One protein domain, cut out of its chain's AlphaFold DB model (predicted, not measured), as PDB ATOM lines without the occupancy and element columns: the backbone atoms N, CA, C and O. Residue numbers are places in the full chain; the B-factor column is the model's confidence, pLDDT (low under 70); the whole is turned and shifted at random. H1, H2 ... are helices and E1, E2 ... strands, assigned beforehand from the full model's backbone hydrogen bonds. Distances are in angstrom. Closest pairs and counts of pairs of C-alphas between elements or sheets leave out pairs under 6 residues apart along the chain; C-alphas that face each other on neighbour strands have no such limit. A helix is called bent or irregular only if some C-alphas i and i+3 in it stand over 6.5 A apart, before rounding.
ATOM      1  N   HIS A 109      -1.569 -29.586  14.779       95.81
ATOM      2  CA  HIS A 109      -1.860 -28.172  14.917       95.81
ATOM      3  C   HIS A 109      -2.597 -27.942  16.234       95.81
ATOM      4  O   HIS A 109      -3.048 -28.891  16.890       95.81
ATOM      5  N   TRP A 110      -2.767 -26.689  16.630       96.75
ATOM      6  CA  TRP A 110      -3.644 -26.341  17.733       96.75
ATOM      7  C   TRP A 110      -4.521 -25.148  17.403       96.75
ATOM      8  O   TRP A 110      -4.150 -24.218  16.694       96.75
ATOM      9  N   VAL A 111      -5.728 -25.182  17.955       97.94
ATOM     10  CA  VAL A 111      -6.649 -24.055  17.843       97.94
ATOM     11  C   VAL A 111      -6.019 -22.852  18.540       97.94
ATOM     12  O   VAL A 111      -5.710 -22.915  19.728       97.94
ATOM     13  N   ASP A 112      -5.854 -21.749  17.824       97.69
ATOM     14  CA  ASP A 112      -5.472 -20.471  18.413       97.69
ATOM     15  C   ASP A 112      -6.728 -19.753  18.921       97.69
ATOM     16  O   ASP A 112      -6.903 -19.515  20.119       97.69
ATOM     17  N   SER A 113      -7.653 -19.456  18.007       97.31
ATOM     18  CA  SER A 113      -8.814 -18.617  18.295       97.31
ATOM     19  C   SER A 113      -9.955 -18.793  17.281       97.31
ATOM     20  O   SER A 113      -9.852 -19.531  16.305       97.31
ATOM     21  N   PHE A 114     -11.077 -18.108  17.529       97.06
ATOM     22  CA  PHE A 114     -12.225 -18.020  16.621       97.06
ATOM     23  C   PHE A 114     -12.466 -16.545  16.266       97.06
ATOM     24  O   PHE A 114     -13.233 -15.873  16.964       97.06
ATOM     25  N   PRO A 115     -11.781 -16.000  15.242       93.75
ATOM     26  CA  PRO A 115     -11.782 -14.560  14.966       93.75
ATOM     27  C   PRO A 115     -13.134 -14.036  14.463       93.75
ATOM     28  O   PRO A 115     -13.445 -12.857  14.624       93.75
ATOM     29  N   ALA A 116     -13.958 -14.905  13.873       94.94
ATOM     30  CA  ALA A 116     -15.279 -14.568  13.360       94.94
ATOM     31  C   ALA A 116     -16.257 -15.739  13.525       94.94
ATOM     32  O   ALA A 116     -15.889 -16.856  13.896       94.94
ATOM     33  N   GLN A 117     -17.536 -15.491  13.232       92.81
ATOM     34  CA  GLN A 117     -18.521 -16.564  13.176       92.81
ATOM     35  C   GLN A 117     -18.149 -17.537  12.052       92.81
ATOM     36  O   GLN A 117     -18.018 -17.138  10.900       92.81
ATOM     37  N   ASN A 118     -18.025 -18.815  12.401       95.94
ATOM     38  CA  ASN A 118     -17.677 -19.904  11.488       95.94
ATOM     39  C   ASN A 118     -16.262 -19.835  10.889       95.94
ATOM     40  O   ASN A 118     -16.020 -20.390   9.817       95.94
ATOM     41  N   VAL A 119     -15.339 -19.162  11.580       97.69
ATOM     42  CA  VAL A 119     -13.916 -19.143  11.230       97.69
ATOM     43  C   VAL A 119     -13.109 -19.618  12.428       97.69
ATOM     44  O   VAL A 119     -13.283 -19.114  13.538       97.69
ATOM     45  N   LEU A 120     -12.241 -20.595  12.194       97.94
ATOM     46  CA  LEU A 120     -11.279 -21.116  13.156       97.94
ATOM     47  C   LEU A 120      -9.877 -20.698  12.720       97.94
ATOM     48  O   LEU A 120      -9.537 -20.837  11.549       97.94
ATOM     49  N   LYS A 121      -9.069 -20.207  13.659       98.19
ATOM     50  CA  LYS A 121      -7.670 -19.845  13.435       98.19
ATOM     51  C   LYS A 121      -6.741 -20.848  14.118       98.19
ATOM     52  O   LYS A 121      -6.993 -21.225  15.265       98.19
ATOM     53  N   LEU A 122      -5.700 -21.275  13.410       97.81
ATOM     54  CA  LEU A 122      -4.643 -22.160  13.913       97.81
ATOM     55  C   LEU A 122      -3.405 -21.364  14.348       97.81
ATOM     56  O   LEU A 122      -3.302 -20.157  14.120       97.81
ATOM     57  N   GLU A 123      -2.457 -22.045  14.984       96.44
ATOM     58  CA  GLU A 123      -1.229 -21.473  15.542       96.44
ATOM     59  C   GLU A 123      -0.298 -20.817  14.529       96.44
ATOM     60  O   GLU A 123       0.461 -19.907  14.860       96.44
ATOM     61  N   ASP A 124      -0.354 -21.288  13.288       95.44
ATOM     62  CA  ASP A 124       0.418 -20.774  12.165       95.44
ATOM     63  C   ASP A 124      -0.222 -19.518  11.551       95.44
ATOM     64  O   ASP A 124       0.294 -18.945  10.590       95.44
ATOM     65  N   GLY A 125      -1.353 -19.085  12.112       96.56
ATOM     66  CA  GLY A 125      -2.140 -17.950  11.669       96.56
ATOM     67  C   GLY A 125      -3.053 -18.235  10.481       96.56
ATOM     68  O   GLY A 125      -3.714 -17.302  10.024       96.56
ATOM     69  N   SER A 126      -3.119 -19.479   9.995       97.19
ATOM     70  CA  SER A 126      -4.091 -19.876   8.979       97.19
ATOM     71  C   SER A 126      -5.512 -19.828   9.531       97.19
ATOM     72  O   SER A 126      -5.770 -20.148  10.695       97.19
ATOM     73  N   GLU A 127      -6.452 -19.421   8.683       97.75
ATOM     74  CA  GLU A 127      -7.870 -19.352   9.018       97.75
ATOM     75  C   GLU A 127      -8.670 -20.299   8.136       97.75
ATOM     76  O   GLU A 127      -8.459 -20.392   6.924       97.75
ATOM     77  N   TRP A 128      -9.630 -20.974   8.753       97.88
ATOM     78  CA  TRP A 128     -10.420 -22.038   8.162       97.88
ATOM     79  C   TRP A 128     -11.897 -21.747   8.356       97.88
ATOM     80  O   TRP A 128     -12.380 -21.596   9.479       97.88
ATOM     81  N   SER A 129     -12.616 -21.668   7.244       97.25
ATOM     82  CA  SER A 129     -14.066 -21.501   7.247       97.25
ATOM     83  C   SER A 129     -14.756 -22.858   7.338       97.25
ATOM     84  O   SER A 129     -14.338 -23.805   6.669       97.25
ATOM     85  N   PHE A 130     -15.819 -22.939   8.130       96.31
ATOM     86  CA  PHE A 130     -16.630 -24.147   8.310       96.31
ATOM     87  C   PHE A 130     -18.125 -23.845   8.166       96.31
ATOM     88  O   PHE A 130     -18.533 -22.682   8.071       96.31
ATOM     89  N   SER A 131     -18.960 -24.883   8.078       92.56
ATOM     90  CA  SER A 131     -20.406 -24.699   7.879       92.56
ATOM     91  C   SER A 131     -21.089 -24.141   9.127       92.56
ATOM     92  O   SER A 131     -20.715 -24.448  10.258       92.56
ATOM     93  N   VAL A 132     -22.166 -23.373   8.936       93.62
ATOM     94  CA  VAL A 132     -23.055 -22.952  10.038       93.62
ATOM     95  C   VAL A 132     -23.563 -24.169  10.818       93.62
ATOM     96  O   VAL A 132     -23.698 -24.098  12.041       93.62
ATOM     97  N   ASP A 133     -23.803 -25.284  10.128       93.19
ATOM     98  CA  ASP A 133     -24.306 -26.519  10.731       93.19
ATOM     99  C   ASP A 133     -23.293 -27.154  11.689       93.19
ATOM    100  O   ASP A 133     -23.681 -27.840  12.628       93.19
ATOM    101  N   GLU A 134     -22.003 -26.867  11.527       94.94
ATOM    102  CA  GLU A 134     -20.936 -27.389  12.382       94.94
ATOM    103  C   GLU A 134     -20.581 -26.459  13.542       94.94
ATOM    104  O   GLU A 134     -19.806 -26.818  14.433       94.94
ATOM    105  N   ALA A 135     -21.196 -25.275  13.600       95.50
ATOM    106  CA  ALA A 135     -20.917 -24.291  14.636       95.50
ATOM    107  C   ALA A 135     -21.159 -24.818  16.053       95.50
ATOM    108  O   ALA A 135     -20.490 -24.381  16.988       95.50
ATOM    109  N   TYR A 136     -22.090 -25.756  16.248       96.38
ATOM    110  CA  TYR A 136     -22.298 -26.355  17.568       96.38
ATOM    111  C   TYR A 136     -21.139 -27.276  17.989       96.38
ATOM    112  O   TYR A 136     -20.836 -27.328  19.180       96.38
ATOM    113  N   ILE A 137     -20.477 -27.951  17.039       97.44
ATOM    114  CA  ILE A 137     -19.289 -28.781  17.286       97.44
ATOM    115  C   ILE A 137     -18.100 -27.867  17.566       97.44
ATOM    116  O   ILE A 137     -17.477 -27.985  18.621       97.44
ATOM    117  N   ALA A 138     -17.845 -26.899  16.683       96.62
ATOM    118  CA  ALA A 138     -16.722 -25.974  16.806       96.62
ATOM    119  C   ALA A 138     -16.747 -25.175  18.124       96.62
ATOM    120  O   ALA A 138     -15.710 -24.962  18.740       96.62
ATOM    121  N   ARG A 139     -17.935 -24.809  18.634       95.38
ATOM    122  CA  ARG A 139     -18.096 -24.146  19.947       95.38
ATOM    123  C   ARG A 139     -17.637 -24.978  21.144       95.38
ATOM    124  O   ARG A 139     -17.463 -24.417  22.224       95.38
ATOM    125  N   SER A 140     -17.519 -26.297  20.996       97.25
ATOM    126  CA  SER A 140     -17.001 -27.159  22.064       97.25
ATOM    127  C   SER A 140     -15.473 -27.153  22.139       97.25
ATOM    128  O   SER A 140     -14.928 -27.512  23.183       97.25
ATOM    129  N   TRP A 141     -14.799 -26.723  21.067       97.94
ATOM    130  CA  TRP A 141     -13.344 -26.661  20.985       97.94
ATOM    131  C   TRP A 141     -12.819 -25.420  21.705       97.94
ATOM    132  O   TRP A 141     -13.501 -24.396  21.814       97.94
ATOM    133  N   ARG A 142     -11.595 -25.507  22.217       97.12
ATOM    134  CA  ARG A 142     -10.931 -24.438  22.970       97.12
ATOM    135  C   ARG A 142      -9.575 -24.112  22.367       97.12
ATOM    136  O   ARG A 142      -8.953 -24.958  21.735       97.12
ATOM    137  N   GLY A 143      -9.103 -22.890  22.615       97.12
ATOM    138  CA  GLY A 143      -7.720 -22.526  22.319       97.12
ATOM    139  C   GLY A 143      -6.751 -23.484  23.021       97.12
ATOM    140  O   GLY A 143      -6.915 -23.768  24.211       97.12
ATOM    141  N   GLY A 144      -5.777 -23.994  22.274       96.56
ATOM    142  CA  GLY A 144      -4.826 -25.023  22.689       96.56
ATOM    143  C   GLY A 144      -5.270 -26.464  22.421       96.56
ATOM    144  O   GLY A 144      -4.455 -27.368  22.598       96.56
ATOM    145  N   ASP A 145      -6.511 -26.708  21.985       97.31
ATOM    146  CA  ASP A 145      -6.931 -28.055  21.590       97.31
ATOM    147  C   ASP A 145      -6.124 -28.524  20.377       97.31
ATOM    148  O   ASP A 145      -6.025 -27.817  19.373       97.31
ATOM    149  N   THR A 146      -5.578 -29.739  20.456       96.88
ATOM    150  CA  THR A 146      -4.823 -30.342  19.357       96.88
ATOM    151  C   THR A 146      -5.759 -30.793  18.246       96.88
ATOM    152  O   THR A 146      -6.680 -31.588  18.472       96.88
ATOM    153  N   VAL A 147      -5.476 -30.348  17.028       97.00
ATOM    154  CA  VAL A 147      -6.224 -30.711  15.829       97.00
ATOM    155  C   VAL A 147      -5.305 -31.305  14.769       97.00
ATOM    156  O   VAL A 147      -4.102 -31.060  14.742       97.00
ATOM    157  N   VAL A 148      -5.889 -32.119  13.898       95.88
ATOM    158  CA  VAL A 148      -5.226 -32.683  12.721       95.88
ATOM    159  C   VAL A 148      -6.037 -32.306  11.494       95.88
ATOM    160  O   VAL A 148      -7.266 -32.417  11.508       95.88
ATOM    161  N   ILE A 149      -5.346 -31.855  10.449       96.12
ATOM    162  CA  ILE A 149      -5.943 -31.547   9.149       96.12
ATOM    163  C   ILE A 149      -5.915 -32.815   8.309       96.12
ATOM    164  O   ILE A 149      -4.860 -33.419   8.150       96.12
ATOM    165  N   SER A 150      -7.039 -33.192   7.721       94.06
ATOM    166  CA  SER A 150      -7.105 -34.310   6.785       94.06
ATOM    167  C   SER A 150      -7.812 -33.878   5.509       94.06
ATOM    168  O   SER A 150      -8.815 -33.162   5.572       94.06
ATOM    169  N   PRO A 151      -7.338 -34.284   4.322       92.12
ATOM    170  CA  PRO A 151      -8.125 -34.134   3.112       92.12
ATOM    171  C   PRO A 151      -9.432 -34.904   3.238       92.12
ATOM    172  O   PRO A 151      -9.453 -36.049   3.692       92.12
ATOM    173  N   LYS A 152     -10.531 -34.292   2.807       87.81
ATOM    174  CA  LYS A 152     -11.827 -34.950   2.873       87.81
ATOM    175  C   LYS A 152     -11.903 -36.054   1.821       87.81
ATOM    176  O   LYS A 152     -11.869 -35.791   0.618       87.81
ATOM    177  N   SER A 153     -12.019 -37.297   2.280       76.31
ATOM    178  CA  SER A 153     -12.318 -38.449   1.428       76.31
ATOM    179  C   SER A 153     -13.736 -38.301   0.863       76.31
ATOM    180  O   SER A 153     -14.713 -38.160   1.599       76.31
ATOM    181  N   SER A 154     -13.853 -38.304  -0.465       62.66
ATOM    182  CA  SER A 154     -15.091 -37.963  -1.171       62.66
ATOM    183  C   SER A 154     -16.173 -39.043  -1.125       62.66
ATOM    184  O   SER A 154     -17.240 -38.825  -1.683       62.66
ATOM    185  N   TRP A 155     -15.936 -40.201  -0.504       54.19
ATOM    186  CA  TRP A 155     -16.815 -41.362  -0.692       54.19
ATOM    187  C   TRP A 155     -18.251 -41.140  -0.172       54.19
ATOM    188  O   TRP A 155     -19.188 -41.642  -0.781       54.19
ATOM    189  N   PHE A 156     -18.466 -40.340   0.881       50.91
ATOM    190  CA  PHE A 156     -19.791 -40.248   1.524       50.91
ATOM    191  C   PHE A 156     -20.290 -38.834   1.876       50.91
ATOM    192  O   PHE A 156     -21.308 -38.712   2.555       50.91
ATOM    193  N   TRP A 157     -19.628 -37.756   1.440       57.97
ATOM    194  CA  TRP A 157     -19.845 -36.433   2.048       57.97
ATOM    195  C   TRP A 157     -20.082 -35.285   1.060       57.97
ATOM    196  O   TRP A 157     -19.698 -35.352  -0.106       57.97
ATOM    197  N   SER A 158     -20.703 -34.205   1.562       61.47
ATOM    198  CA  SER A 158     -20.910 -32.940   0.838       61.47
ATOM    199  C   SER A 158     -19.594 -32.391   0.266       61.47
ATOM    200  O   SER A 158     -18.576 -32.363   0.963       61.47
ATOM    201  N   TYR A 159     -19.655 -31.930  -0.991       68.19
ATOM    202  CA  TYR A 159     -18.541 -31.385  -1.778       68.19
ATOM    203  C   TYR A 159     -18.160 -29.949  -1.422       68.19
ATOM    204  O   TYR A 159     -17.181 -29.436  -1.965       68.19
ATOM    205  N   ASP A 160     -18.934 -29.292  -0.562       85.62
ATOM    206  CA  ASP A 160     -18.729 -27.870  -0.294       85.62
ATOM    207  C   ASP A 160     -17.420 -27.617   0.461       85.62
ATOM    208  O   ASP A 160     -16.882 -26.518   0.375       85.62
ATOM    209  N   TYR A 161     -16.869 -28.640   1.125       90.12
ATOM    210  CA  TYR A 161     -15.656 -28.567   1.937       90.12
ATOM    211  C   TYR A 161     -14.614 -29.595   1.498       90.12
ATOM    212  O   TYR A 161     -14.932 -30.759   1.254       90.12
ATOM    213  N   SER A 162     -13.361 -29.155   1.383       90.88
ATOM    214  CA  SER A 162     -12.260 -29.964   0.837       90.88
ATOM    215  C   SER A 162     -11.438 -30.687   1.904       90.88
ATOM    216  O   SER A 162     -10.706 -31.624   1.576       90.88
ATOM    217  N   TYR A 163     -11.542 -30.262   3.160       94.12
ATOM    218  CA  TYR A 163     -10.740 -30.763   4.271       94.12
ATOM    219  C   TYR A 163     -11.612 -31.010   5.498       94.12
ATOM    220  O   TYR A 163     -12.753 -30.557   5.570       94.12
ATOM    221  N   VAL A 164     -11.048 -31.725   6.461       94.62
ATOM    222  CA  VAL A 164     -11.626 -31.992   7.774       94.62
ATOM    223  C   VAL A 164     -10.592 -31.604   8.822       94.62
ATOM    224  O   VAL A 164      -9.429 -31.991   8.714       94.62
ATOM    225  N   LEU A 165     -11.009 -30.859   9.841       96.56
ATOM    226  CA  LEU A 165     -10.240 -30.707  11.073       96.56
ATOM    227  C   LEU A 165     -10.784 -31.686  12.102       96.56
ATOM    228  O   LEU A 165     -11.976 -31.674  12.397       96.56
ATOM    229  N   THR A 166      -9.910 -32.503  12.678       96.50
ATOM    230  CA  THR A 166     -10.266 -33.436  13.752       96.50
ATOM    231  C   THR A 166      -9.619 -32.999  15.053       96.50
ATOM    232  O   THR A 166      -8.395 -33.012  15.165       96.50
ATOM    233  N   ASN A 167     -10.425 -32.666  16.060       97.06
ATOM    234  CA  ASN A 167      -9.948 -32.403  17.413       97.06
ATOM    235  C   ASN A 167      -9.607 -33.727  18.098       97.06
ATOM    236  O   ASN A 167     -10.481 -34.546  18.391       97.06
ATOM    237  N   LYS A 168      -8.316 -33.950  18.358       95.25
ATOM    238  CA  LYS A 168      -7.808 -35.225  18.881       95.25
ATOM    239  C   LYS A 168      -8.183 -35.454  20.341       95.25
ATOM    240  O   LYS A 168      -8.289 -36.605  20.754       95.25
ATOM    241  N   SER A 169      -8.409 -34.389  21.107       93.00
ATOM    242  CA  SER A 169      -8.817 -34.482  22.511       93.00
ATOM    243  C   SER A 169     -10.294 -34.841  22.659       93.00
ATOM    244  O   SER A 169     -10.652 -35.602  23.556       93.00
ATOM    245  N   LEU A 170     -11.152 -34.311  21.783       95.88
ATOM    246  CA  LEU A 170     -12.603 -34.517  21.841       95.88
ATOM    247  C   LEU A 170     -13.099 -35.650  20.936       95.88
ATOM    248  O   LEU A 170     -14.219 -36.124  21.120       95.88
ATOM    249  N   GLY A 171     -12.307 -36.063  19.945       94.31
ATOM    250  CA  GLY A 171     -12.718 -37.030  18.923       94.31
ATOM    251  C   GLY A 171     -13.803 -36.504  17.976       94.31
ATOM    252  O   GLY A 171     -14.397 -37.285  17.237       94.31
ATOM    253  N   SER A 172     -14.090 -35.200  18.011       96.44
ATOM    254  CA  SER A 172     -15.031 -34.538  17.109       96.44
ATOM    255  C   SER A 172     -14.303 -33.924  15.915       96.44
ATOM    256  O   SER A 172     -13.116 -33.603  15.998       96.44
ATOM    257  N   TYR A 173     -15.013 -33.759  14.801       95.88
ATOM    258  CA  TYR A 173     -14.474 -33.181  13.576       95.88
ATOM    259  C   TYR A 173     -15.434 -32.159  12.968       95.88
ATOM    260  O   TYR A 173     -16.630 -32.180  13.269       95.88
ATOM    261  N   ILE A 174     -14.882 -31.269  12.146       95.75
ATOM    262  CA  ILE A 174     -15.614 -30.288  11.340       95.75
ATOM    263  C   ILE A 174     -15.039 -30.254   9.915       95.75
ATOM    264  O   ILE A 174     -13.827 -30.358   9.717       95.75
ATOM    265  N   ASP A 175     -15.913 -30.120   8.932       94.75
ATOM    266  CA  ASP A 175     -15.652 -29.888   7.522       94.75
ATOM    267  C   ASP A 175     -15.206 -28.438   7.277       94.75
ATOM    268  O   ASP A 175     -15.905 -27.470   7.588       94.75
ATOM    269  N   VAL A 176     -14.033 -28.269   6.663       95.94
ATOM    270  CA  VAL A 176     -13.416 -26.950   6.498       95.94
ATOM    271  C   VAL A 176     -12.868 -26.684   5.101       95.94
ATOM    272  O   VAL A 176     -12.517 -27.583   4.332       95.94
ATOM    273  N   ASN A 177     -12.786 -25.396   4.777       95.56
ATOM    274  CA  ASN A 177     -12.050 -24.871   3.637       95.56
ATOM    275  C   ASN A 177     -11.061 -23.812   4.114       95.56
ATOM    276  O   ASN A 177     -11.420 -23.001   4.979       95.56
ATOM    277  N   PRO A 178      -9.861 -23.760   3.518       95.25
ATOM    278  CA  PRO A 178      -8.904 -22.722   3.847       95.25
ATOM    279  C   PRO A 178      -9.480 -21.361   3.422       95.25
ATOM    280  O   PRO A 178      -9.992 -21.209   2.310       95.25
ATOM    281  N   PHE A 179      -9.424 -20.389   4.329       93.12
ATOM    282  CA  PHE A 179      -9.906 -19.019   4.143       93.12
ATOM    283  C   PHE A 179      -8.749 -18.013   4.099       93.12
ATOM    284  O   PHE A 179      -8.712 -17.167   3.207       93.12
ATOM    285  N   VAL A 180      -7.762 -18.170   4.988       95.62
ATOM    286  CA  VAL A 180      -6.488 -17.430   4.988       95.62
ATOM    287  C   VAL A 180      -5.344 -18.427   5.189       95.62
ATOM    288  O   VAL A 180      -5.466 -19.352   5.989       95.62
ATOM    289  N   GLY A 181      -4.247 -18.285   4.440       95.62
ATOM    290  CA  GLY A 181      -3.069 -19.141   4.608       95.62
ATOM    291  C   GLY A 181      -2.249 -18.780   5.853       95.62
ATOM    292  O   GLY A 181      -2.528 -17.773   6.502       95.62
ATOM    293  N   PRO A 182      -1.211 -19.563   6.187       96.31
ATOM    294  CA  PRO A 182      -0.326 -19.267   7.313       96.31
ATOM    295  C   PRO A 182       0.360 -17.906   7.181       96.31
ATOM    296  O   PRO A 182       0.509 -17.381   6.073       96.31
ATOM    297  N   VAL A 183       0.837 -17.362   8.296       95.50
ATOM    298  CA  VAL A 183       1.718 -16.187   8.309       95.50
ATOM    299  C   VAL A 183       2.973 -16.490   7.489       95.50
ATOM    300  O   VAL A 183       3.646 -17.500   7.711       95.50
ATOM    301  N   ALA A 184       3.320 -15.646   6.516       90.56
ATOM    302  CA  ALA A 184       4.511 -15.888   5.712       90.56
ATOM    303  C   ALA A 184       5.766 -15.826   6.592       90.56
ATOM    304  O   ALA A 184       5.955 -14.879   7.352       90.56
ATOM    305  N   TRP A 185       6.633 -16.836   6.471       87.81
ATOM    306  CA  TRP A 185       7.878 -16.939   7.250       87.81
ATOM    307  C   TRP A 185       7.669 -16.940   8.774       87.81
ATOM    308  O   TRP A 185       8.594 -16.637   9.528       87.81
ATOM    309  N   GLY A 186       6.461 -17.287   9.226       90.62
ATOM    310  CA  GLY A 186       6.149 -17.465  10.636       90.62
ATOM    311  C   GLY A 186       6.899 -18.659  11.237       90.62
ATOM    312  O   GLY A 186       7.338 -19.551  10.507       90.62
ATOM    313  N   PRO A 187       7.029 -18.725  12.574       91.69
ATOM    314  CA  PRO A 187       7.771 -19.788  13.257       91.69
ATOM    315  C   PRO A 187       7.199 -21.193  13.007       91.69
ATOM    316  O   PRO A 187       7.942 -22.169  13.084       91.69
ATOM    317  N   TYR A 188       5.907 -21.291  12.685       93.38
ATOM    318  CA  TYR A 188       5.196 -22.548  12.418       93.38
ATOM    319  C   TYR A 188       4.966 -22.811  10.925       93.38
ATOM    320  O   TYR A 188       4.451 -23.857  10.545       93.38
ATOM    321  N   THR A 189       5.372 -21.885  10.060       94.44
ATOM    322  CA  THR A 189       5.135 -21.983   8.621       94.44
ATOM    323  C   THR A 189       6.126 -22.947   7.997       94.44
ATOM    324  O   THR A 189       7.329 -22.830   8.231       94.44
ATOM    325  N   VAL A 190       5.635 -23.874   7.176       95.94
ATOM    326  CA  VAL A 190       6.455 -24.822   6.416       95.94
ATOM    327  C   VAL A 190       6.441 -24.430   4.943       95.94
ATOM    328  O   VAL A 190       5.398 -24.080   4.391       95.94
ATOM    329  N   TRP A 191       7.595 -24.484   4.284       96.69
ATOM    330  CA  TRP A 191       7.695 -24.209   2.853       96.69
ATOM    331  C   TRP A 191       8.649 -25.155   2.132       96.69
ATOM    332  O   TRP A 191       9.513 -25.806   2.726       96.69
ATOM    333  N   VAL A 192       8.486 -25.221   0.812       97.69
ATOM    334  CA  VAL A 192       9.344 -26.005  -0.073       97.69
ATOM    335  C   VAL A 192      10.722 -25.351  -0.173       97.69
ATOM    336  O   VAL A 192      10.877 -24.294  -0.780       97.69
ATOM    337  N   ALA A 193      11.742 -26.005   0.376       97.25
ATOM    338  CA  ALA A 193      13.143 -25.605   0.242       97.25
ATOM    339  C   ALA A 193      13.773 -26.115  -1.064       97.25
ATOM    340  O   ALA A 193      14.710 -25.512  -1.588       97.25
ATOM    341  N   GLY A 194      13.273 -27.231  -1.591       98.06
ATOM    342  CA  GLY A 194      13.780 -27.841  -2.813       98.06
ATOM    343  C   GLY A 194      12.902 -28.991  -3.289       98.06
ATOM    344  O   GLY A 194      12.101 -29.534  -2.528       98.06
ATOM    345  N   ILE A 195      13.073 -29.370  -4.553       98.38
ATOM    346  CA  ILE A 195      12.324 -30.453  -5.189       98.38
ATOM    347  C   ILE A 195      13.283 -31.300  -6.027       98.38
ATOM    348  O   ILE A 195      14.044 -30.756  -6.828       98.38
ATOM    349  N   ASP A 196      13.205 -32.622  -5.880       97.94
ATOM    350  CA  ASP A 196      13.773 -33.587  -6.820       97.94
ATOM    351  C   ASP A 196      12.634 -34.306  -7.557       97.94
ATOM    352  O   ASP A 196      12.028 -35.261  -7.064       97.94
ATOM    353  N   TYR A 197      12.346 -33.848  -8.774       95.88
ATOM    354  CA  TYR A 197      11.317 -34.449  -9.624       95.88
ATOM    355  C   TYR A 197      11.673 -35.851 -10.121       95.88
ATOM    356  O   TYR A 197      10.771 -36.614 -10.459       95.88
ATOM    357  N   THR A 198      12.961 -36.198 -10.179       95.31
ATOM    358  CA  THR A 198      13.418 -37.513 -10.651       95.31
ATOM    359  C   THR A 198      13.121 -38.574  -9.604       95.31
ATOM    360  O   THR A 198      12.656 -39.663  -9.934       95.31
ATOM    361  N   LEU A 199      13.365 -38.241  -8.336       96.44
ATOM    362  CA  LEU A 199      13.110 -39.123  -7.200       96.44
ATOM    363  C   LEU A 199      11.691 -38.982  -6.632       96.44
ATOM    364  O   LEU A 199      11.299 -39.781  -5.784       96.44
ATOM    365  N   GLY A 200      10.926 -37.981  -7.077       97.00
ATOM    366  CA  GLY A 200       9.618 -37.661  -6.504       97.00
ATOM    367  C   GLY A 200       9.732 -37.201  -5.051       97.00
ATOM    368  O   GLY A 200       8.898 -37.572  -4.227       97.00
ATOM    369  N   GLN A 201      10.788 -36.450  -4.727       98.31
ATOM    370  CA  GLN A 201      11.071 -35.981  -3.374       98.31
ATOM    371  C   GLN A 201      10.858 -34.478  -3.244       98.31
ATOM    372  O   GLN A 201      11.208 -33.706  -4.138       98.31
ATOM    373  N   VAL A 202      10.335 -34.059  -2.094       98.12
ATOM    374  CA  VAL A 202      10.265 -32.653  -1.693       98.12
ATOM    375  C   VAL A 202      11.009 -32.451  -0.381       98.12
ATOM    376  O   VAL A 202      10.887 -33.246   0.552       98.12
ATOM    377  N   TYR A 203      11.796 -31.383  -0.330       97.81
ATOM    378  CA  TYR A 203      12.530 -30.961   0.853       97.81
ATOM    379  C   TYR A 203      11.780 -29.791   1.472       97.81
ATOM    380  O   TYR A 203      11.597 -28.758   0.821       97.81
ATOM    381  N   LEU A 204      11.340 -29.958   2.712       96.94
ATOM    382  CA  LEU A 204      10.611 -28.943   3.457       96.94
ATOM    383  C   LEU A 204      11.514 -28.322   4.517       96.94
ATOM    384  O   LEU A 204      12.419 -28.975   5.045       96.94
ATOM    385  N   VAL A 205      11.263 -27.054   4.819       95.25
ATOM    386  CA  VAL A 205      11.865 -26.358   5.955       95.25
ATOM    387  C   VAL A 205      10.798 -25.525   6.658       95.25
ATOM    388  O   VAL A 205       9.900 -25.003   5.995       95.25
ATOM    389  N   ASN A 206      10.869 -25.431   7.984       93.06
ATOM    390  CA  ASN A 206       9.958 -24.596   8.767       93.06
ATOM    391  C   ASN A 206      10.600 -23.276   9.226       93.06
ATOM    392  O   ASN A 206      11.806 -23.061   9.068       93.06
ATOM    393  N   GLY A 207       9.799 -22.406   9.846       88.25
ATOM    394  CA  GLY A 207      10.232 -21.118  10.402       88.25
ATOM    395  C   GLY A 207      11.372 -21.192  11.421       88.25
ATOM    396  O   GLY A 207      12.078 -20.208  11.631       88.25
ATOM    397  N   GLN A 208      11.589 -22.358  12.029       91.25
ATOM    398  CA  GLN A 208      12.668 -22.615  12.987       91.25
ATOM    399  C   GLN A 208      13.934 -23.191  12.328       91.25
ATOM    400  O   GLN A 208      14.953 -23.375  12.995       91.25
ATOM    401  N   GLY A 209      13.903 -23.445  11.018       90.56
ATOM    402  CA  GLY A 209      15.017 -24.002  10.253       90.56
ATOM    403  C   GLY A 209      15.126 -25.527  10.304       90.56
ATOM    404  O   GLY A 209      16.101 -26.076   9.779       90.56
ATOM    405  N   GLU A 210      14.151 -26.218  10.900       92.31
ATOM    406  CA  GLU A 210      14.061 -27.678  10.867       92.31
ATOM    407  C   GLU A 210      13.763 -28.143   9.446       92.31
ATOM    408  O   GLU A 210      13.001 -27.501   8.725       92.31
ATOM    409  N   ARG A 211      14.366 -29.262   9.040       94.31
ATOM    410  CA  ARG A 211      14.259 -29.791   7.678       94.31
ATOM    411  C   ARG A 211      13.694 -31.196   7.700       94.31
ATOM    412  O   ARG A 211      14.120 -32.005   8.519       94.31
ATOM    413  N   SER A 212      12.832 -31.495   6.741       95.06
ATOM    414  CA  SER A 212      12.307 -32.840   6.511       95.06
ATOM    415  C   SER A 212      12.297 -33.169   5.021       95.06
ATOM    416  O   SER A 212      12.258 -32.281   4.162       95.06
ATOM    417  N   THR A 213      12.391 -34.459   4.706       96.62
ATOM    418  CA  THR A 213      12.367 -34.959   3.329       96.62
ATOM    419  C   THR A 213      11.189 -35.893   3.158       96.62
ATOM    420  O   THR A 213      10.938 -36.758   3.993       96.62
ATOM    421  N   TRP A 214      10.477 -35.729   2.052       97.06
ATOM    422  CA  TRP A 214       9.233 -36.438   1.807       97.06
ATOM    423  C   TRP A 214       9.247 -37.072   0.433       97.06
ATOM    424  O   TRP A 214       9.616 -36.428  -0.548       97.06
ATOM    425  N   VAL A 215       8.801 -38.321   0.356       97.12
ATOM    426  CA  VAL A 215       8.574 -39.028  -0.904       97.12
ATOM    427  C   VAL A 215       7.098 -38.919  -1.260       97.12
ATOM    428  O   VAL A 215       6.231 -39.313  -0.478       97.12
ATOM    429  N   ILE A 216       6.820 -38.397  -2.451       97.12
ATOM    430  CA  ILE A 216       5.471 -38.222  -2.981       97.12
ATOM    431  C   ILE A 216       4.958 -39.542  -3.557       97.12
ATOM    432  O   ILE A 216       5.685 -40.286  -4.218       97.12
ATOM    433  N   ASN A 217       3.674 -39.825  -3.348       94.31
ATOM    434  CA  ASN A 217       3.005 -40.944  -3.991       94.31
ATOM    435  C   ASN A 217       3.061 -40.777  -5.516       94.31
ATOM    436  O   ASN A 217       2.615 -39.767  -6.061       94.31
ATOM    437  N   SER A 218       3.556 -41.793  -6.225       93.88
ATOM    438  CA  SER A 218       3.692 -41.766  -7.688       93.88
ATOM    439  C   SER A 218       2.375 -41.473  -8.416       93.88
ATOM    440  O   SER A 218       2.380 -40.869  -9.487       93.88
ATOM    441  N   SER A 219       1.237 -41.823  -7.812       90.31
ATOM    442  CA  SER A 219      -0.096 -41.529  -8.344       90.31
ATOM    443  C   SER A 219      -0.459 -40.045  -8.324       90.31
ATOM    444  O   SER A 219      -1.453 -39.691  -8.955       90.31
ATOM    445  N   ASP A 220       0.298 -39.206  -7.612       92.81
ATOM    446  CA  ASP A 220       0.083 -37.762  -7.466       92.81
ATOM    447  C   ASP A 220       1.186 -36.937  -8.165       92.81
ATOM    448  O   ASP A 220       1.150 -35.705  -8.155       92.81
ATOM    449  N   ILE A 221       2.134 -37.586  -8.856       91.75
ATOM    450  CA  ILE A 221       3.283 -36.919  -9.500       91.75
ATOM    451  C   ILE A 221       2.870 -35.851 -10.532       91.75
ATOM    452  O   ILE A 221       3.549 -34.846 -10.727       91.75
ATOM    453  N   TYR A 222       1.714 -36.038 -11.173       89.69
ATOM    454  CA  TYR A 222       1.163 -35.105 -12.159       89.69
ATOM    455  C   TYR A 222       0.685 -33.778 -11.546       89.69
ATOM    456  O   TYR A 222       0.548 -32.794 -12.274       89.69
ATOM    457  N   LEU A 223       0.404 -33.758 -10.240       90.81
ATOM    458  CA  LEU A 223       0.138 -32.549  -9.459       90.81
ATOM    459  C   LEU A 223       1.443 -31.963  -8.918       90.81
ATOM    460  O   LEU A 223       1.598 -30.748  -8.868       90.81
ATOM    461  N   PHE A 224       2.385 -32.834  -8.550       94.50
ATOM    462  CA  PHE A 224       3.666 -32.436  -7.978       94.50
ATOM    463  C   PHE A 224       4.532 -31.605  -8.928       94.50
ATOM    464  O   PHE A 224       5.225 -30.705  -8.476       94.50
ATOM    465  N   LYS A 225       4.460 -31.851 -10.244       93.25
ATOM    466  CA  LYS A 225       5.263 -31.132 -11.256       93.25
ATOM    467  C   LYS A 225       5.093 -29.605 -11.266       93.25
ATOM    468  O   LYS A 225       5.924 -28.919 -11.851       93.25
ATOM    469  N   ASP A 226       4.008 -29.098 -10.684       91.00
ATOM    470  CA  ASP A 226       3.738 -27.663 -10.619       91.00
ATOM    471  C   ASP A 226       4.174 -27.041  -9.298       91.00
ATOM    472  O   ASP A 226       4.139 -25.821  -9.176       91.00
ATOM    473  N   TRP A 227       4.556 -27.829  -8.294       95.31
ATOM    474  CA  TRP A 227       5.056 -27.264  -7.044       95.31
ATOM    475  C   TRP A 227       6.321 -26.459  -7.326       95.31
ATOM    476  O   TRP A 227       7.071 -26.749  -8.253       95.31
ATOM    477  N   ALA A 228       6.570 -25.408  -6.555       96.19
ATOM    478  CA  ALA A 228       7.844 -24.709  -6.648       96.19
ATOM    479  C   ALA A 228       8.426 -24.419  -5.276       96.19
ATOM    480  O   ALA A 228       7.753 -24.463  -4.250       96.19
ATOM    481  N   VAL A 229       9.718 -24.109  -5.296       96.25
ATOM    482  CA  VAL A 229      10.431 -23.585  -4.135       96.25
ATOM    483  C   VAL A 229       9.697 -22.349  -3.614       96.25
ATOM    484  O   VAL A 229       9.255 -21.510  -4.400       96.25
ATOM    485  N   ASN A 230       9.607 -22.254  -2.290       95.44
ATOM    486  CA  ASN A 230       8.858 -21.265  -1.516       95.44
ATOM    487  C   ASN A 230       7.330 -21.423  -1.515       95.44
ATOM    488  O   ASN A 230       6.665 -20.597  -0.891       95.44
ATOM    489  N   ASP A 231       6.757 -22.461  -2.137       96.88
ATOM    490  CA  ASP A 231       5.349 -22.782  -1.876       96.88
ATOM    491  C   ASP A 231       5.166 -23.152  -0.399       96.88
ATOM    492  O   ASP A 231       5.965 -23.898   0.175       96.88
ATOM    493  N   THR A 232       4.111 -22.619   0.209       96.75
ATOM    494  CA  THR A 232       3.733 -22.860   1.599       96.75
ATOM    495  C   THR A 232       2.932 -24.144   1.708       96.75
ATOM    496  O   THR A 232       1.948 -24.353   0.989       96.75
ATOM    497  N   ILE A 233       3.361 -25.000   2.628       97.38
ATOM    498  CA  ILE A 233       2.835 -26.341   2.826       97.38
ATOM    499  C   ILE A 233       2.230 -26.444   4.223       97.38
ATOM    500  O   ILE A 233       2.825 -25.990   5.194       97.38
ATOM    501  N   LEU A 234       1.071 -27.087   4.320       96.75
ATOM    502  CA  LEU A 234       0.533 -27.618   5.571       96.75
ATOM    503  C   LEU A 234       0.648 -29.136   5.558       96.75
ATOM    504  O   LEU A 234       0.477 -29.763   4.508       96.75
ATOM    505  N   ILE A 235       0.953 -29.727   6.707       96.75
ATOM    506  CA  ILE A 235       1.144 -31.170   6.835       96.75
ATOM    507  C   ILE A 235      -0.071 -31.738   7.557       96.75
ATOM    508  O   ILE A 235      -0.316 -31.464   8.722       96.75
ATOM    509  N   GLY A 236      -0.844 -32.529   6.829       95.19
ATOM    510  CA  GLY A 236      -2.024 -33.207   7.331       95.19
ATOM    511  C   GLY A 236      -1.856 -34.719   7.406       95.19
ATOM    512  O   GLY A 236      -0.872 -35.299   6.937       95.19
ATOM    513  N   ASP A 237      -2.871 -35.361   7.965       93.12
ATOM    514  CA  ASP A 237      -3.022 -36.809   7.998       93.12
ATOM    515  C   ASP A 237      -3.766 -37.280   6.748       93.12
ATOM    516  O   ASP A 237      -4.811 -36.732   6.383       93.12
ATOM    517  N   ASN A 238      -3.230 -38.297   6.079       91.00
ATOM    518  CA  ASN A 238      -3.889 -38.933   4.944       91.00
ATOM    519  C   ASN A 238      -4.685 -40.153   5.427       91.00
ATOM    520  O   ASN A 238      -4.418 -41.288   5.018       91.00
ATOM    521  N   ASP A 239      -5.678 -39.894   6.279       76.75
ATOM    522  CA  ASP A 239      -6.622 -40.889   6.793       76.75
ATOM    523  C   ASP A 239      -7.657 -41.254   5.711       76.75
ATOM    524  O   ASP A 239      -8.825 -40.863   5.719       76.75
ATOM    525  N   SER A 240      -7.187 -41.953   4.678       66.38
ATOM    526  CA  SER A 240      -8.069 -42.663   3.754       66.38
ATOM    527  C   SER A 240      -8.568 -43.918   4.452       66.38
ATOM    528  O   SER A 240      -7.766 -44.616   5.050       66.38
ATOM    529  N   TRP A 241      -9.845 -44.284   4.317       63.72
ATOM    530  CA  TRP A 241     -10.410 -45.477   4.974       63.72
ATOM    531  C   TRP A 241      -9.639 -46.789   4.681       63.72
ATOM    532  O   TRP A 241      -9.715 -47.736   5.456       63.72
ATOM    533  N   LEU A 242      -8.850 -46.819   3.599       60.69
ATOM    534  CA  LEU A 242      -7.918 -47.892   3.222       60.69
ATOM    535  C   LEU A 242      -6.486 -47.688   3.770       60.69
ATOM    536  O   LEU A 242      -5.521 -48.199   3.193       60.69
ATOM    537  N   TRP A 243      -6.311 -46.915   4.844       57.84
ATOM    538  CA  TRP A 243      -5.012 -46.479   5.376       57.84
ATOM    539  C   TRP A 243      -4.082 -47.644   5.716       57.84
ATOM    540  O   TRP A 243      -2.872 -47.520   5.542       57.84
ATOM    541  N   TRP A 244      -4.619 -48.812   6.083       63.94
ATOM    542  CA  TRP A 244      -3.811 -50.001   6.363       63.94
ATOM    543  C   TRP A 244      -3.050 -50.548   5.134       63.94
ATOM    544  O   TRP A 244      -2.156 -51.375   5.295       63.94
ATOM    545  N   PHE A 245      -3.356 -50.084   3.913       65.00
ATOM    546  CA  PHE A 245      -2.631 -50.449   2.687       65.00
ATOM    547  C   PHE A 245      -1.717 -49.344   2.132       65.00
ATOM    548  O   PHE A 245      -0.930 -49.611   1.220       65.00
ATOM    549  N   SER A 246      -1.792 -48.108   2.639       76.69
ATOM    550  CA  SER A 246      -0.989 -46.997   2.118       76.69
ATOM    551  C   SER A 246       0.231 -46.746   2.993       76.69
ATOM    552  O   SER A 246       0.115 -46.389   4.158       76.69
ATOM    553  N   SER A 247       1.422 -46.829   2.401       84.75
ATOM    554  CA  SER A 247       2.640 -46.338   3.060       84.75
ATOM    555  C   SER A 247       2.749 -44.806   3.066       84.75
ATOM    556  O   SER A 247       3.644 -44.271   3.707       84.75
ATOM    557  N   TYR A 248       1.851 -44.103   2.368       90.31
ATOM    558  CA  TYR A 248       1.778 -42.644   2.317       90.31
ATOM    559  C   TYR A 248       0.682 -42.176   3.274       90.31
ATOM    560  O   TYR A 248      -0.482 -42.057   2.883       90.31
ATOM    561  N   ASN A 249       1.053 -42.012   4.538       90.75
ATOM    562  CA  ASN A 249       0.175 -41.689   5.663       90.75
ATOM    563  C   ASN A 249       0.025 -40.178   5.902       90.75
ATOM    564  O   ASN A 249      -0.753 -39.779   6.754       90.75
ATOM    565  N   HIS A 250       0.720 -39.332   5.140       93.75
ATOM    566  CA  HIS A 250       0.615 -37.883   5.276       93.75
ATOM    567  C   HIS A 250       0.045 -37.235   4.019       93.75
ATOM    568  O   HIS A 250       0.196 -37.743   2.903       93.75
ATOM    569  N   ALA A 251      -0.589 -36.084   4.209       94.81
ATOM    570  CA  ALA A 251      -1.058 -35.211   3.151       94.81
ATOM    571  C   ALA A 251      -0.265 -33.902   3.193       94.81
ATOM    572  O   ALA A 251      -0.377 -33.140   4.144       94.81
ATOM    573  N   LEU A 252       0.516 -33.616   2.155       97.06
ATOM    574  CA  LEU A 252       1.171 -32.319   2.007       97.06
ATOM    575  C   LEU A 252       0.239 -31.392   1.230       97.06
ATOM    576  O   LEU A 252      -0.000 -31.607   0.042       97.06
ATOM    577  N   ILE A 253      -0.311 -30.389   1.903       96.62
ATOM    578  CA  ILE A 253      -1.303 -29.453   1.373       96.62
ATOM    579  C   ILE A 253      -0.578 -28.188   0.911       96.62
ATOM    580  O   ILE A 253      -0.084 -27.423   1.732       96.62
ATOM    581  N   ASN A 254      -0.525 -27.944  -0.397       96.88
ATOM    582  CA  ASN A 254       0.055 -26.722  -0.951       96.88
ATOM    583  C   ASN A 254      -0.990 -25.600  -0.925       96.88
ATOM    584  O   ASN A 254      -1.961 -25.623  -1.688       96.88
ATOM    585  N   VAL A 255      -0.777 -24.624  -0.044       95.75
ATOM    586  CA  VAL A 255      -1.690 -23.498   0.205       95.75
ATOM    587  C   VAL A 255      -1.784 -22.586  -1.024       95.75
ATOM    588  O   VAL A 255      -2.868 -22.114  -1.380       95.75
ATOM    589  N   ASN A 256      -0.672 -22.386  -1.736       93.69
ATOM    590  CA  ASN A 256      -0.604 -21.530  -2.923       93.69
ATOM    591  C   ASN A 256      -1.426 -22.071  -4.095       93.69
ATOM    592  O   ASN A 256      -1.870 -21.285  -4.928       93.69
ATOM    593  N   MET A 257      -1.627 -23.389  -4.155       90.56
ATOM    594  CA  MET A 257      -2.344 -24.076  -5.235       90.56
ATOM    595  C   MET A 257      -3.675 -24.719  -4.796       90.56
ATOM    596  O   MET A 257      -4.419 -25.205  -5.648       90.56
ATOM    597  N   ASN A 258      -3.962 -24.744  -3.489       90.25
ATOM    598  CA  ASN A 258      -5.153 -25.335  -2.861       90.25
ATOM    599  C   ASN A 258      -5.431 -26.788  -3.289       90.25
ATOM    600  O   ASN A 258      -6.514 -27.154  -3.757       90.25
ATOM    601  N   HIS A 259      -4.411 -27.628  -3.155       91.00
ATOM    602  CA  HIS A 259      -4.494 -29.068  -3.374       91.00
ATOM    603  C   HIS A 259      -3.526 -29.789  -2.443       91.00
ATOM    604  O   HIS A 259      -2.706 -29.154  -1.784       91.00
ATOM    605  N   TYR A 260      -3.609 -31.114  -2.390       94.44
ATOM    606  CA  TYR A 260      -2.718 -31.915  -1.565       94.44
ATOM    607  C   TYR A 260      -2.102 -33.066  -2.355       94.44
ATOM    608  O   TYR A 260      -2.644 -33.501  -3.375       94.44
ATOM    609  N   LEU A 261      -0.968 -33.548  -1.858       95.06
ATOM    610  CA  LEU A 261      -0.281 -34.744  -2.328       95.06
ATOM    611  C   LEU A 261      -0.177 -35.739  -1.183       95.06
ATOM    612  O   LEU A 261       0.058 -35.346  -0.041       95.06
ATOM    613  N   ARG A 262      -0.293 -37.031  -1.483       94.19
ATOM    614  CA  ARG A 262       0.011 -38.071  -0.498       94.19
ATOM    615  C   ARG A 262       1.516 -38.251  -0.418       94.19
ATOM    616  O   ARG A 262       2.178 -38.364  -1.451       94.19
ATOM    617  N   ALA A 263       2.051 -38.300   0.793       95.69
ATOM    618  CA  ALA A 263       3.484 -38.386   1.025       95.69
ATOM    619  C   ALA A 263       3.828 -39.290   2.214       95.69
ATOM    620  O   ALA A 263       2.976 -39.627   3.040       95.69
ATOM    621  N   ARG A 264       5.100 -39.680   2.273       94.06
ATOM    622  CA  ARG A 264       5.726 -40.342   3.418       94.06
ATOM    623  C   ARG A 264       7.034 -39.632   3.736       94.06
ATOM    624  O   ARG A 264       7.827 -39.396   2.823       94.06
ATOM    625  N   GLU A 265       7.254 -39.321   5.004       93.50
ATOM    626  CA  GLU A 265       8.530 -38.789   5.492       93.50
ATOM    627  C   GLU A 265       9.618 -39.879   5.438       93.50
ATOM    628  O   GLU A 265       9.314 -41.064   5.631       93.50
ATOM    629  N   ILE A 266      10.863 -39.509   5.123       92.31
ATOM    630  CA  ILE A 266      12.013 -40.432   5.046       92.31
ATOM    631  C   ILE A 266      13.199 -39.986   5.892       92.31
ATOM    632  O   ILE A 266      13.396 -38.762   6.047       92.31
TER     633      ILE A 266
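AT A GLANCE: This is residues 109 to 266 of the 266 residues of an uncharacterized protein of Chlamydiae bacterium (UniProt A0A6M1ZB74). Two small six-stranded barrels stand side by side along the longest axis of the whole, each with one short helix on its outside: E1 to E6 make a closed barrel with H1, and E7 to E12 a barrel, partly open between E7 and E10, with H2. They meet mainly where E4 of the first packs on E10 of the second, and two long links, residues 152 to 162 and 238 to 249, loop away from them. The printed part has 158 residues, with two named helices and twelve named strands in the order E1 E2 E3 H1 E4 E5 E6 E7 E8 E9 H2 E10 E11 E12, and its class is mostly strand. Neighbour strands in both barrels run antiparallel, but E10 and E7 meet only at a point. The whole is compact, with a radius of gyration of the C-alphas of 15.4 A and spans of 47 by 35 by 25 A.

IN THESE COORDINATES: Begin at C-alpha 109, at (-1.860, -28.172, 14.917), where strand E1 runs from residue 109 to 116 over 19.2 A and bends by 53 degrees at residue 112. Read on through E2, residues 119 to 122, and E3, residues 127 to 130, to helix H1, residues 132 to 138. The first barrel goes on with E4, residues 146 to 151 and 17.0 A long, E5, residues 163 to 167, and E6, residues 173 to 180 and 19.6 A long, which bends by 58 degrees at residue 177. Find C-alpha 190 at (6.455, -24.822, 6.416) for the second barrel: E7, residues 190 to 196, is 17.5 A long, followed by E8, residues 201 to 206, and E9, residues 211 to 216. Helix H2 is residues 218 to 224, then come E10, residues 232 to 237, E11, residues 250 to 254, and E12, residues 259 to 265, which is 18.5 A long and ends at C-alpha 265, at (8.530, -38.789, 5.492). Both helices are irregular: C-alphas 133 and 136 of H1 are 7.1 A apart, and C-alphas 219 and 222 of H2 are 7.6 A apart.

HOW THE PARTS SIT: Look first at the closed barrel, where round the ring run E1, E2, E3, E6, E5, E4 and back to E1. E1 E2 E3 and E4 E5 E6 are meanders, each strand the antiparallel neighbour of the one before. In the hairpin of E4 and E5, N 148 and O 166 are 2.9 A apart, within hydrogen-bond range. Between the neighbour strands E3 and E6, N 129 and O 177 are 2.9 A apart, and between the neighbour strands E4 and E1, N 109 and O 147 are 2.9 A apart, both pairs within hydrogen-bond range. H1 is on this barrel, outside it, at a height over the sheet of 8.0 A; the closest C-alphas of H1 and E6, Glu 134 and Ile 174, are 6.1 A apart. Cross to the second barrel at the closest C-alphas of E4 and E10, Ile 149 and Gly 236, 4.6 A apart. E5 and E10 are near each other. Round this ring run E7, E8, E9, E12, E11, E10 and back to E7, with meanders E7 E8 E9 and E10 E11 E12. Between E9 and E12, N 215 and O 264 are 2.9 A apart, and in the hairpin of E10 and E11, N 236 and O 251 are 2.8 A apart. At the opening, C-alphas 232 and 191 of E10 and E7 face each other at 4.4 A. H2 is on this barrel, outside it and over E12, at a height over the sheet of 7.5 A; it runs slantwise to the strands, at 44 degrees to E12 on the local plane. The closest C-alphas of H2 and E12, Asp 220 and Leu 261, are 6.0 A apart. H1 and H2 each have 1 of 3 O i to N i+4 pairs within hydrogen-bond range, beside 2 of 4 O i to N i+3 pairs in H1 and 3 of 4 in H2.

THE WHOLE: The two C-alphas farthest apart, those of Tyr 136 and Thr 198, are 46.9 A from each other. The printed part has no cut and ends at Ile 266, the chain's last residue. The links from E4 to E5, 11 residues, and from E10 to E11, 12 residues, are long; the link from E6 to E7, between the barrels, is short, with 9 residues. Read the B-factor column for the mean pLDDT of the printed part, 91.9; the residues under 70 are 154 to 159 and 240 to 245.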